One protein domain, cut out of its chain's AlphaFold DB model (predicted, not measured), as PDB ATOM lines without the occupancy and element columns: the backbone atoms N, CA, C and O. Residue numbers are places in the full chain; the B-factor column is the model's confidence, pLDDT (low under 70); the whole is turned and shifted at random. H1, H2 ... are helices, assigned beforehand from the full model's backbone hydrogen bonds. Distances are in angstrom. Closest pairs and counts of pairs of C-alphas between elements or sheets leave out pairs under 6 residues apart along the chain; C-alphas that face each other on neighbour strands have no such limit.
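Overview. This is residues 46 to 73 and 138 to 190 of the 246 residues of an uncharacterized protein of Fusarium sp. AF-4 (UniProt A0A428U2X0). Little regular structure is here: long loops are folded together, with short helices H1 and H3 packed on each other, H2 away from both, and residues 185 to 190 sticking out as a tail. Residues 51 to 52 pair antiparallel with 166 to 167. The 81 printed residues include three named helices, H1, H2, H3, and no named strand; the class is all helix, with 17 residues in named elements. The whole is compact, radius of gyration of the C-alphas 12.9 A, spanning 35 by 30 by 24 A.

Along the chain. Start at C-alpha 46, (-68.429, -19.365, 87.335); residues 46 to 73 hold no named element. Find H1, residues 138 to 142, from (-82.136, -25.969, 78.215), then H2, residues 147 to 151. H3, residues 177 to 183, runs 10.2 A to (-76.624, -27.607, 79.554).

Arrangement. H1 and H3 touch, closest at the C-alphas of Phe 138 and Arg 183, 5.9 A. H2 is apart from both. Every O i to N i+4 pair is within hydrogen-bond range in H1 and H3; H2 has 0 of 1, but 2 of 2 O i to N i+3.

Size, cuts and confidence. Residues 74 to 137 are not printed; C-alphas 73 and 138 are 13.0 A apart. The link H2 to H3 is long, 25 residues. Look for pLDDT under 70 at residues 46, 55 to 62 and 175 to 190.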
ATOM      1  N   PHE A  46     -68.774 -20.621  86.663       65.12
ATOM      2  CA  PHE A  46     -68.429 -19.365  87.335       65.12
ATOM      3  C   PHE A  46     -69.264 -18.168  86.862       65.12
ATOM      4  O   PHE A  46     -69.421 -17.209  87.605       65.12
ATOM      5  N   ILE A  47     -69.798 -18.212  85.636       73.56
ATOM      6  CA  ILE A  47     -70.551 -17.104  85.036       73.56
ATOM      7  C   ILE A  47     -72.026 -17.487  84.950       73.56
ATOM      8  O   ILE A  47     -72.412 -18.363  84.173       73.56
ATOM      9  N   THR A  48     -72.858 -16.810  85.735       73.44
ATOM     10  CA  THR A  48     -74.313 -16.883  85.621       73.44
ATOM     11  C   THR A  48     -74.774 -15.893  84.552       73.44
ATOM     12  O   THR A  48     -74.398 -14.722  84.549       73.44
ATOM     13  N   ARG A  49     -75.568 -16.374  83.593       77.94
ATOM     14  CA  ARG A  49     -76.273 -15.521  82.632       77.94
ATOM     15  C   ARG A  49     -77.753 -15.552  82.934       77.94
ATOM     16  O   ARG A  49     -78.292 -16.607  83.269       77.94
ATOM     17  N   THR A  50     -78.386 -14.402  82.778       82.12
ATOM     18  CA  THR A  50     -79.834 -14.303  82.802       82.12
ATOM     19  C   THR A  50     -80.404 -14.616  81.427       82.12
ATOM     20  O   THR A  50     -79.765 -14.380  80.397       82.12
ATOM     21  N   PHE A  51     -81.601 -15.181  81.417       82.31
ATOM     22  CA  PHE A  51     -82.385 -15.411  80.216       82.31
ATOM     23  C   PHE A  51     -83.792 -14.851  80.426       82.31
ATOM     24  O   PHE A  51     -84.315 -14.927  81.542       82.31
ATOM     25  N   PRO A  52     -84.394 -14.244  79.393       82.94
ATOM     26  CA  PRO A  52     -85.727 -13.698  79.520       82.94
ATOM     27  C   PRO A  52     -86.775 -14.794  79.373       82.94
ATOM     28  O   PRO A  52     -86.668 -15.649  78.490       82.94
ATOM     29  N   ILE A  53     -87.800 -14.740  80.217       76.81
ATOM     30  CA  ILE A  53     -88.958 -15.621  80.130       76.81
ATOM     31  C   ILE A  53     -90.224 -14.804  80.360       76.81
ATOM     32  O   ILE A  53     -90.305 -14.035  81.316       76.81
ATOM     33  N   THR A  54     -91.217 -14.998  79.501       72.81
ATOM     34  CA  THR A  54     -92.559 -14.437  79.650       72.81
ATOM     35  C   THR A  54     -93.541 -15.592  79.714       72.81
ATOM     36  O   THR A  54     -93.853 -16.194  78.696       72.81
ATOM     37  N   PHE A  55     -94.015 -15.935  80.909       63.22
ATOM     38  CA  PHE A  55     -95.157 -16.836  81.044       63.22
ATOM     39  C   PHE A  55     -96.405 -15.991  81.240       63.22
ATOM     40  O   PHE A  55     -96.811 -15.745  82.372       63.22
ATOM     41  N   ASP A  56     -97.021 -15.550  80.144       59.69
ATOM     42  CA  ASP A  56     -98.464 -15.350  80.211       59.69
ATOM     43  C   ASP A  56     -99.075 -16.750  80.258       59.69
ATOM     44  O   ASP A  56     -98.885 -17.551  79.336       59.69
ATOM     45  N   ALA A  57     -99.748 -17.066  81.369       53.69
ATOM     46  CA  ALA A  57    -100.284 -18.392  81.699       53.69
ATOM     47  C   ALA A  57    -101.260 -18.956  80.642       53.69
ATOM     48  O   ALA A  57    -101.646 -20.120  80.704       53.69
ATOM     49  N   THR A  58    -101.648 -18.128  79.673       53.78
ATOM     50  CA  THR A  58    -102.565 -18.411  78.569       53.78
ATOM     51  C   THR A  58    -101.888 -18.501  77.196       53.78
ATOM     52  O   THR A  58    -102.429 -19.182  76.329       53.78
ATOM     53  N   SER A  59    -100.728 -17.867  76.989       61.06
ATOM     54  CA  SER A  59    -100.093 -17.743  75.660       61.06
ATOM     55  C   SER A  59     -98.890 -18.669  75.481       61.06
ATOM     56  O   SER A  59     -98.621 -19.117  74.373       61.06
ATOM     57  N   GLY A  60     -98.162 -18.986  76.561       62.56
ATOM     58  CA  GLY A  60     -96.983 -19.864  76.490       62.56
ATOM     59  C   GLY A  60     -95.844 -19.336  75.599       62.56
ATOM     60  O   GLY A  60     -94.985 -20.115  75.187       62.56
ATOM     61  N   ASP A  61     -95.835 -18.036  75.293       64.75
ATOM     62  CA  ASP A  61     -94.909 -17.434  74.335       64.75
ATOM     63  C   ASP A  61     -93.473 -17.391  74.872       64.75
ATOM     64  O   ASP A  61     -93.148 -16.702  75.843       64.75
ATOM     65  N   ILE A  62     -92.579 -18.111  74.192       69.44
ATOM     66  CA  ILE A  62     -91.149 -18.130  74.498       69.44
ATOM     67  C   ILE A  62     -90.432 -17.114  73.602       69.44
ATOM     68  O   ILE A  62     -90.408 -17.259  72.383       69.44
ATOM     69  N   ILE A  63     -89.776 -16.120  74.214       73.62
ATOM     70  CA  ILE A  63     -89.033 -15.054  73.509       73.62
ATOM     71  C   ILE A  63     -87.902 -15.625  72.634       73.62
ATOM     72  O   ILE A  63     -87.606 -15.089  71.568       73.62
ATOM     73  N   TYR A  64     -87.286 -16.726  73.078       74.31
ATOM     74  CA  TYR A  64     -86.212 -17.426  72.370       74.31
ATOM     75  C   TYR A  64     -86.558 -18.910  72.179       74.31
ATOM     76  O   TYR A  64     -86.182 -19.749  73.008       74.31
ATOM     77  N   PRO A  65     -87.258 -19.273  71.087       77.12
ATOM     78  CA  PRO A  65     -87.646 -20.661  70.829       77.12
ATOM     79  C   PRO A  65     -86.432 -21.570  70.584       77.12
ATOM     80  O   PRO A  65     -86.523 -22.787  70.734       77.12
ATOM     81  N   GLU A  66     -85.265 -21.002  70.266       80.12
ATOM     82  CA  GLU A  66     -84.033 -21.766  70.066       80.12
ATOM     83  C   GLU A  66     -83.575 -22.566  71.293       80.12
ATOM     84  O   GLU A  66     -82.773 -23.478  71.119       80.12
ATOM     85  N   TRP A  67     -84.050 -22.246  72.504       78.88
ATOM     86  CA  TRP A  67     -83.711 -22.950  73.753       78.88
ATOM     87  C   TRP A  67     -84.805 -23.905  74.249       78.88
ATOM     88  O   TRP A  67     -84.609 -24.566  75.277       78.88
ATOM     89  N   ALA A  68     -85.924 -23.984  73.524       78.38
ATOM     90  CA  ALA A  68     -87.108 -24.773  73.855       78.38
ATOM     91  C   ALA A  68     -87.235 -26.070  73.033       78.38
ATOM     92  O   ALA A  68     -88.291 -26.700  73.033       78.38
ATOM     93  N   TYR A  69     -86.185 -26.497  72.324       81.88
ATOM     94  CA  TYR A  69     -86.217 -27.791  71.643       81.88
ATOM     95  C   TYR A  69     -86.310 -28.940  72.661       81.88
ATOM     96  O   TYR A  69     -85.688 -28.863  73.718       81.88
ATOM     97  N   PRO A  70     -87.020 -30.036  72.344       84.19
ATOM     98  CA  PRO A  70     -87.100 -31.193  73.233       84.19
ATOM     99  C   PRO A  70     -85.734 -31.887  73.380       84.19
ATOM    100  O   PRO A  70     -85.002 -32.025  72.389       84.19
ATOM    101  N   ASP A  71     -85.389 -32.367  74.584       80.38
ATOM    102  CA  ASP A  71     -84.145 -33.127  74.813       80.38
ATOM    103  C   ASP A  71     -84.194 -34.457  74.040       80.38
ATOM    104  O   ASP A  71     -84.805 -35.451  74.441       80.38
ATOM    105  N   ARG A  72     -83.525 -34.486  72.886       76.50
ATOM    106  CA  ARG A  72     -83.225 -35.725  72.174       76.50
ATOM    107  C   ARG A  72     -81.984 -36.330  72.823       76.50
ATOM    108  O   ARG A  72     -80.894 -35.759  72.761       76.50
ATOM    109  N   GLY A  73     -82.158 -37.503  73.429       78.12
ATOM    110  CA  GLY A  73     -81.068 -38.275  74.016       78.12
ATOM    111  C   GLY A  73     -79.873 -38.458  73.069       78.12
ATOM    112  O   GLY A  73     -79.961 -38.335  71.847       78.12
ATOM    113  N   PHE A 138     -82.359 -26.383  76.843       83.56
ATOM    114  CA  PHE A 138     -82.136 -25.969  78.215       83.56
ATOM    115  C   PHE A 138     -83.462 -25.725  78.951       83.56
ATOM    116  O   PHE A 138     -83.589 -26.148  80.099       83.56
ATOM    117  N   LEU A 139     -84.445 -25.101  78.293       82.31
ATOM    118  CA  LEU A 139     -85.735 -24.766  78.908       82.31
ATOM    119  C   LEU A 139     -86.575 -26.012  79.211       82.31
ATOM    120  O   LEU A 139     -87.159 -26.092  80.289       82.31
ATOM    121  N   ASP A 140     -86.544 -27.004  78.318       82.00
ATOM    122  CA  ASP A 140     -87.220 -28.300  78.484       82.00
ATOM    123  C   ASP A 140     -86.722 -29.058  79.729       82.00
ATOM    124  O   ASP A 140     -87.488 -29.664  80.473       82.00
ATOM    125  N   VAL A 141     -85.421 -28.967  80.018       82.06
ATOM    126  CA  VAL A 141     -84.803 -29.615  81.186       82.06
ATOM    127  C   VAL A 141     -84.983 -28.787  82.462       82.06
ATOM    128  O   VAL A 141     -85.178 -29.350  83.536       82.06
ATOM    129  N   CYS A 142     -84.881 -27.458  82.361       82.25
ATOM    130  CA  CYS A 142     -84.971 -26.550  83.504       82.25
ATOM    131  C   CYS A 142     -86.383 -26.503  84.103       82.25
ATOM    132  O   CYS A 142     -86.488 -26.429  85.327       82.25
ATOM    133  N   MET A 143     -87.434 -26.572  83.270       80.69
ATOM    134  CA  MET A 143     -88.842 -26.452  83.688       80.69
ATOM    135  C   MET A 143     -89.037 -25.263  84.648       80.69
ATOM    136  O   MET A 143     -89.162 -25.451  85.862       80.69
ATOM    137  N   PRO A 144     -88.945 -24.030  84.132       80.75
ATOM    138  CA  PRO A 144     -88.942 -22.826  84.958       80.75
ATOM    139  C   PRO A 144     -90.311 -22.554  85.603       80.75
ATOM    140  O   PRO A 144     -91.342 -22.651  84.945       80.75
ATOM    141  N   ASP A 145     -90.302 -22.140  86.869       80.88
ATOM    142  CA  ASP A 145     -91.490 -21.711  87.616       80.88
ATOM    143  C   ASP A 145     -91.230 -20.376  88.345       80.88
ATOM    144  O   ASP A 145     -90.397 -20.276  89.248       80.88
ATOM    145  N   ILE A 146     -91.946 -19.323  87.935       77.56
ATOM    146  CA  ILE A 146     -91.737 -17.948  88.420       77.56
ATOM    147  C   ILE A 146     -92.018 -17.825  89.925       77.56
ATOM    148  O   ILE A 146     -91.426 -16.965  90.577       77.56
ATOM    149  N   SER A 147     -92.853 -18.691  90.506       79.38
ATOM    150  CA  SER A 147     -93.143 -18.656  91.946       79.38
ATOM    151  C   SER A 147     -91.877 -18.860  92.791       79.38
ATOM    152  O   SER A 147     -91.672 -18.169  93.792       79.38
ATOM    153  N   LEU A 148     -90.949 -19.700  92.317       77.19
ATOM    154  CA  LEU A 148     -89.663 -19.957  92.971       77.19
ATOM    155  C   LEU A 148     -88.686 -18.783  92.880       77.19
ATOM    156  O   LEU A 148     -87.741 -18.724  93.666       77.19
ATOM    157  N   ALA A 149     -88.899 -17.834  91.965       73.50
ATOM    158  CA  ALA A 149     -88.027 -16.671  91.832       73.50
ATOM    159  C   ALA A 149     -88.104 -15.733  93.052       73.50
ATOM    160  O   ALA A 149     -87.131 -15.035  93.341       73.50
ATOM    161  N   ALA A 150     -89.234 -15.728  93.773       71.50
ATOM    162  CA  ALA A 150     -89.404 -14.958  95.005       71.50
ATOM    163  C   ALA A 150     -88.706 -15.617  96.209       71.50
ATOM    164  O   ALA A 150     -88.153 -14.920  97.056       71.50
ATOM    165  N   GLU A 151     -88.696 -16.951  96.270       74.25
ATOM    166  CA  GLU A 151     -88.103 -17.715  97.377       74.25
ATOM    167  C   GLU A 151     -86.594 -17.950  97.211       74.25
ATOM    168  O   GLU A 151     -85.853 -18.017  98.192       74.25
ATOM    169  N   ARG A 152     -86.114 -18.086  95.969       73.56
ATOM    170  CA  ARG A 152     -84.724 -18.431  95.646       73.56
ATOM    171  C   ARG A 152     -84.068 -17.289  94.888       73.56
ATOM    172  O   ARG A 152     -84.122 -17.254  93.667       73.56
ATOM    173  N   ASN A 153     -83.455 -16.362  95.622       72.69
ATOM    174  CA  ASN A 153     -82.723 -15.223  95.066       72.69
ATOM    175  C   ASN A 153     -81.293 -15.155  95.615       72.69
ATOM    176  O   ASN A 153     -80.894 -14.174  96.241       72.69
ATOM    177  N   ALA A 154     -80.525 -16.229  95.430       71.19
ATOM    178  CA  ALA A 154     -79.160 -16.305  95.950       71.19
ATOM    179  C   ALA A 154     -78.205 -15.386  95.174       71.19
ATOM    180  O   ALA A 154     -77.238 -14.874  95.735       71.19
ATOM    181  N   SER A 155     -78.483 -15.162  93.889       71.62
ATOM    182  CA  SER A 155     -77.669 -14.316  93.016       71.62
ATOM    183  C   SER A 155     -78.138 -12.861  92.920       71.62
ATOM    184  O   SER A 155     -77.400 -12.041  92.381       71.62
ATOM    185  N   GLY A 156     -79.325 -12.501  93.423       76.88
ATOM    186  CA  GLY A 156     -79.854 -11.131  93.332       76.88
ATOM    187  C   GLY A 156     -80.276 -10.707  91.916       76.88
ATOM    188  O   GLY A 156     -80.658  -9.558  91.708       76.88
ATOM    189  N   LEU A 157     -80.183 -11.613  90.935       79.06
ATOM    190  CA  LEU A 157     -80.360 -11.343  89.503       79.06
ATOM    191  C   LEU A 157     -81.718 -11.821  88.961       79.06
ATOM    192  O   LEU A 157     -81.915 -11.869  87.747       79.06
ATOM    193  N   ASN A 158     -82.657 -12.181  89.836       79.81
ATOM    194  CA  ASN A 158     -83.994 -12.610  89.435       79.81
ATOM    195  C   ASN A 158     -84.927 -11.403  89.270       79.81
ATOM    196  O   ASN A 158     -85.008 -10.547  90.150       79.81
ATOM    197  N   GLY A 159     -85.639 -11.331  88.143       76.81
ATOM    198  CA  GLY A 159     -86.570 -10.240  87.857       76.81
ATOM    199  C   GLY A 159     -85.882  -8.917  87.502       76.81
ATOM    200  O   GLY A 159     -86.381  -7.844  87.841       76.81
ATOM    201  N   VAL A 160     -84.718  -8.979  86.848       81.12
ATOM    202  CA  VAL A 160     -83.955  -7.793  86.414       81.12
ATOM    203  C   VAL A 160     -84.244  -7.435  84.946       81.12
ATOM    204  O   VAL A 160     -84.909  -8.175  84.222       81.12
ATOM    205  N   GLY A 161     -83.748  -6.287  84.480       79.38
ATOM    206  CA  GLY A 161     -83.872  -5.859  83.079       79.38
ATOM    207  C   GLY A 161     -85.222  -5.229  82.705       79.38
ATOM    208  O   GLY A 161     -86.041  -4.892  83.560       79.38
ATOM    209  N   PHE A 162     -85.434  -5.028  81.402       72.88
ATOM    210  CA  PHE A 162     -86.648  -4.414  80.849       72.88
ATOM    211  C   PHE A 162     -87.878  -5.283  81.170       72.88
ATOM    212  O   PHE A 162     -87.840  -6.489  80.958       72.88
ATOM    213  N   HIS A 163     -88.932  -4.695  81.745       79.69
ATOM    214  CA  HIS A 163     -90.116  -5.402  82.272       79.69
ATOM    215  C   HIS A 163     -89.854  -6.506  83.320       79.69
ATOM    216  O   HIS A 163     -90.762  -7.278  83.608       79.69
ATOM    217  N   LYS A 164     -88.663  -6.568  83.942       80.62
ATOM    218  CA  LYS A 164     -88.319  -7.575  84.971       80.62
ATOM    219  C   LYS A 164     -88.454  -9.032  84.499       80.62
ATOM    220  O   LYS A 164     -88.726  -9.919  85.299       80.62
ATOM    221  N   VAL A 165     -88.248  -9.290  83.207       82.19
ATOM    222  CA  VAL A 165     -88.437 -10.628  82.612       82.19
ATOM    223  C   VAL A 165     -87.190 -11.512  82.661       82.19
ATOM    224  O   VAL A 165     -87.233 -12.647  82.199       82.19
ATOM    225  N   MET A 166     -86.056 -11.007  83.161       83.25
ATOM    226  CA  MET A 166     -84.786 -11.739  83.166       83.25
ATOM    227  C   MET A 166     -84.630 -12.569  84.439       83.25
ATOM    228  O   MET A 166     -84.657 -12.023  85.544       83.25
ATOM    229  N   TYR A 167     -84.386 -13.868  84.277       83.50
ATOM    230  CA  TYR A 167     -84.210 -14.812  85.379       83.50
ATOM    231  C   TYR A 167     -82.918 -15.621  85.238       83.50
ATOM    232  O   TYR A 167     -82.352 -15.743  84.149       83.50
ATOM    233  N   THR A 168     -82.424 -16.153  86.355       85.62
ATOM    234  CA  THR A 168     -81.261 -17.057  86.399       85.62
ATOM    235  C   THR A 168     -81.712 -18.519  86.402       85.62
ATOM    236  O   THR A 168     -82.870 -18.807  86.150       85.62
ATOM    237  N   THR A 169     -80.836 -19.490  86.659       79.38
ATOM    238  CA  THR A 169     -81.230 -20.915  86.713       79.38
ATOM    239  C   THR A 169     -81.698 -21.392  88.079       79.38
ATOM    240  O   THR A 169     -81.929 -22.581  88.284       79.38
ATOM    241  N   GLU A 170     -81.901 -20.458  89.004       78.00
ATOM    242  CA  GLU A 170     -82.455 -20.711  90.337       78.00
ATOM    243  C   GLU A 170     -83.965 -21.006  90.310       78.00
ATOM    244  O   GLU A 170     -84.473 -21.692  91.195       78.00
ATOM    245  N   ILE A 171     -84.647 -20.549  89.255       80.81
ATOM    246  CA  ILE A 171     -86.069 -20.784  88.940       80.81
ATOM    247  C   ILE A 171     -86.330 -22.207  88.399       80.81
ATOM    248  O   ILE A 171     -87.479 -22.634  88.293       80.81
ATOM    249  N   CYS A 172     -85.292 -22.984  88.070       83.12
ATOM    250  CA  CYS A 172     -85.488 -24.353  87.595       83.12
ATOM    251  C   CYS A 172     -86.064 -25.251  88.709       83.12
ATOM    252  O   CYS A 172     -85.502 -25.342  89.806       83.12
ATOM    253  N   THR A 173     -87.150 -25.966  88.408       81.50
ATOM    254  CA  THR A 173     -87.808 -26.905  89.341       81.50
ATOM    255  C   THR A 173     -87.082 -28.248  89.442       81.50
ATOM    256  O   THR A 173     -87.239 -28.977  90.425       81.50
ATOM    257  N   GLN A 174     -86.248 -28.585  88.454       74.19
ATOM    258  CA  GLN A 174     -85.586 -29.883  88.392       74.19
ATOM    259  C   GLN A 174     -84.522 -30.058  89.508       74.19
ATOM    260  O   GLN A 174     -83.634 -29.213  89.653       74.19
ATOM    261  N   PRO A 175     -84.532 -31.176  90.268       61.41
ATOM    262  CA  PRO A 175     -83.628 -31.379  91.412       61.41
ATOM    263  C   PRO A 175     -82.163 -31.654  91.018       61.41
ATOM    264  O   PRO A 175     -81.240 -31.432  91.807       61.41
ATOM    265  N   ASP A 176     -81.912 -32.106  89.786       68.75
ATOM    266  CA  ASP A 176     -80.589 -32.533  89.321       68.75
ATOM    267  C   ASP A 176     -79.715 -31.362  88.829       68.75
ATOM    268  O   ASP A 176     -79.533 -31.144  87.625       68.75
ATOM    269  N   LYS A 177     -79.056 -30.655  89.758       64.94
ATOM    270  CA  LYS A 177     -78.124 -29.544  89.444       64.94
ATOM    271  C   LYS A 177     -77.034 -29.915  88.425       64.94
ATOM    272  O   LYS A 177     -76.605 -29.082  87.627       64.94
ATOM    273  N   SER A 178     -76.588 -31.174  88.409       65.25
ATOM    274  CA  SER A 178     -75.548 -31.656  87.486       65.25
ATOM    275  C   SER A 178     -76.021 -31.767  86.028       65.25
ATOM    276  O   SER A 178     -75.209 -31.621  85.108       65.25
ATOM    277  N   LYS A 179     -77.320 -32.001  85.792       62.72
ATOM    278  CA  LYS A 179     -77.910 -32.008  84.446       62.72
ATOM    279  C   LYS A 179     -78.002 -30.585  83.921       62.72
ATOM    280  O   LYS A 179     -77.490 -30.330  82.833       62.72
ATOM    281  N   ILE A 180     -78.516 -29.672  84.743       65.94
ATOM    282  CA  ILE A 180     -78.608 -28.234  84.461       65.94
ATOM    283  C   ILE A 180     -77.216 -27.693  84.088       65.94
ATOM    284  O   ILE A 180     -77.009 -27.199  82.978       65.94
ATOM    285  N   GLN A 181     -76.208 -27.941  84.930       65.56
ATOM    286  CA  GLN A 181     -74.804 -27.547  84.736       65.56
ATOM    287  C   GLN A 181     -74.204 -27.973  83.381       65.56
ATOM    288  O   GLN A 181     -73.433 -27.235  82.760       65.56
ATOM    289  N   LYS A 182     -74.543 -29.171  82.890       61.44
ATOM    290  CA  LYS A 182     -74.058 -29.669  81.590       61.44
ATOM    291  C   LYS A 182     -74.699 -28.938  80.408       61.44
ATOM    292  O   LYS A 182     -74.134 -28.970  79.313       61.44
ATOM    293  N   ARG A 183     -75.864 -28.313  80.599       62.44
ATOM    294  CA  ARG A 183     -76.624 -27.607  79.554       62.44
ATOM    295  C   ARG A 183     -76.325 -26.104  79.483       62.44
ATOM    296  O   ARG A 183     -76.694 -25.483  78.496       62.44
ATOM    297  N   HIS A 184     -75.591 -25.563  80.454       62.19
ATOM    298  CA  HIS A 184     -75.124 -24.170  80.504       62.19
ATOM    299  C   HIS A 184     -73.911 -23.839  79.629       62.19
ATOM    300  O   HIS A 184     -73.511 -22.679  79.544       62.19
ATOM    301  N   ASN A 185     -73.281 -24.849  79.025       62.47
ATOM    302  CA  ASN A 185     -71.999 -24.693  78.351       62.47
ATOM    303  C   ASN A 185     -72.116 -25.057  76.868       62.47
ATOM    304  O   ASN A 185     -71.838 -26.195  76.466       62.47
ATOM    305  N   LEU A 186     -72.518 -24.093  76.041       59.22
ATOM    306  CA  LEU A 186     -72.529 -24.241  74.592       59.22
ATOM    307  C   LEU A 186     -71.242 -23.670  73.989       59.22
ATOM    308  O   LEU A 186     -71.076 -22.471  73.820       59.22
ATOM    309  N   VAL A 187     -70.343 -24.567  73.593       57.28
ATOM    310  CA  VAL A 187     -69.359 -24.273  72.550       57.28
ATOM    311  C   VAL A 187     -69.744 -25.112  71.352       57.28
ATOM    312  O   VAL A 187     -69.822 -26.343  71.438       57.28
ATOM    313  N   SER A 188     -69.998 -24.442  70.233       47.25
ATOM    314  CA  SER A 188     -70.192 -25.103  68.954       47.25
ATOM    315  C   SER A 188     -68.926 -25.897  68.631       47.25
ATOM    316  O   SER A 188     -67.898 -25.321  68.282       47.25
ATOM    317  N   LYS A 189     -68.983 -27.235  68.707       48.88
ATOM    318  CA  LYS A 189     -67.944 -28.132  68.159       48.88
ATOM    319  C   LYS A 189     -67.944 -28.104  66.618       48.88
ATOM    320  O   LYS A 189     -67.645 -29.101  65.965       48.88
ATOM    321  N   ARG A 190     -68.313 -26.979  66.001       43.75
ATOM    322  CA  ARG A 190     -68.283 -26.813  64.555       43.75
ATOM    323  C   ARG A 190     -66.824 -26.669  64.130       43.75
ATOM    324  O   ARG A 190     -66.279 -25.578  64.060       43.75
TER     325      ARG A 190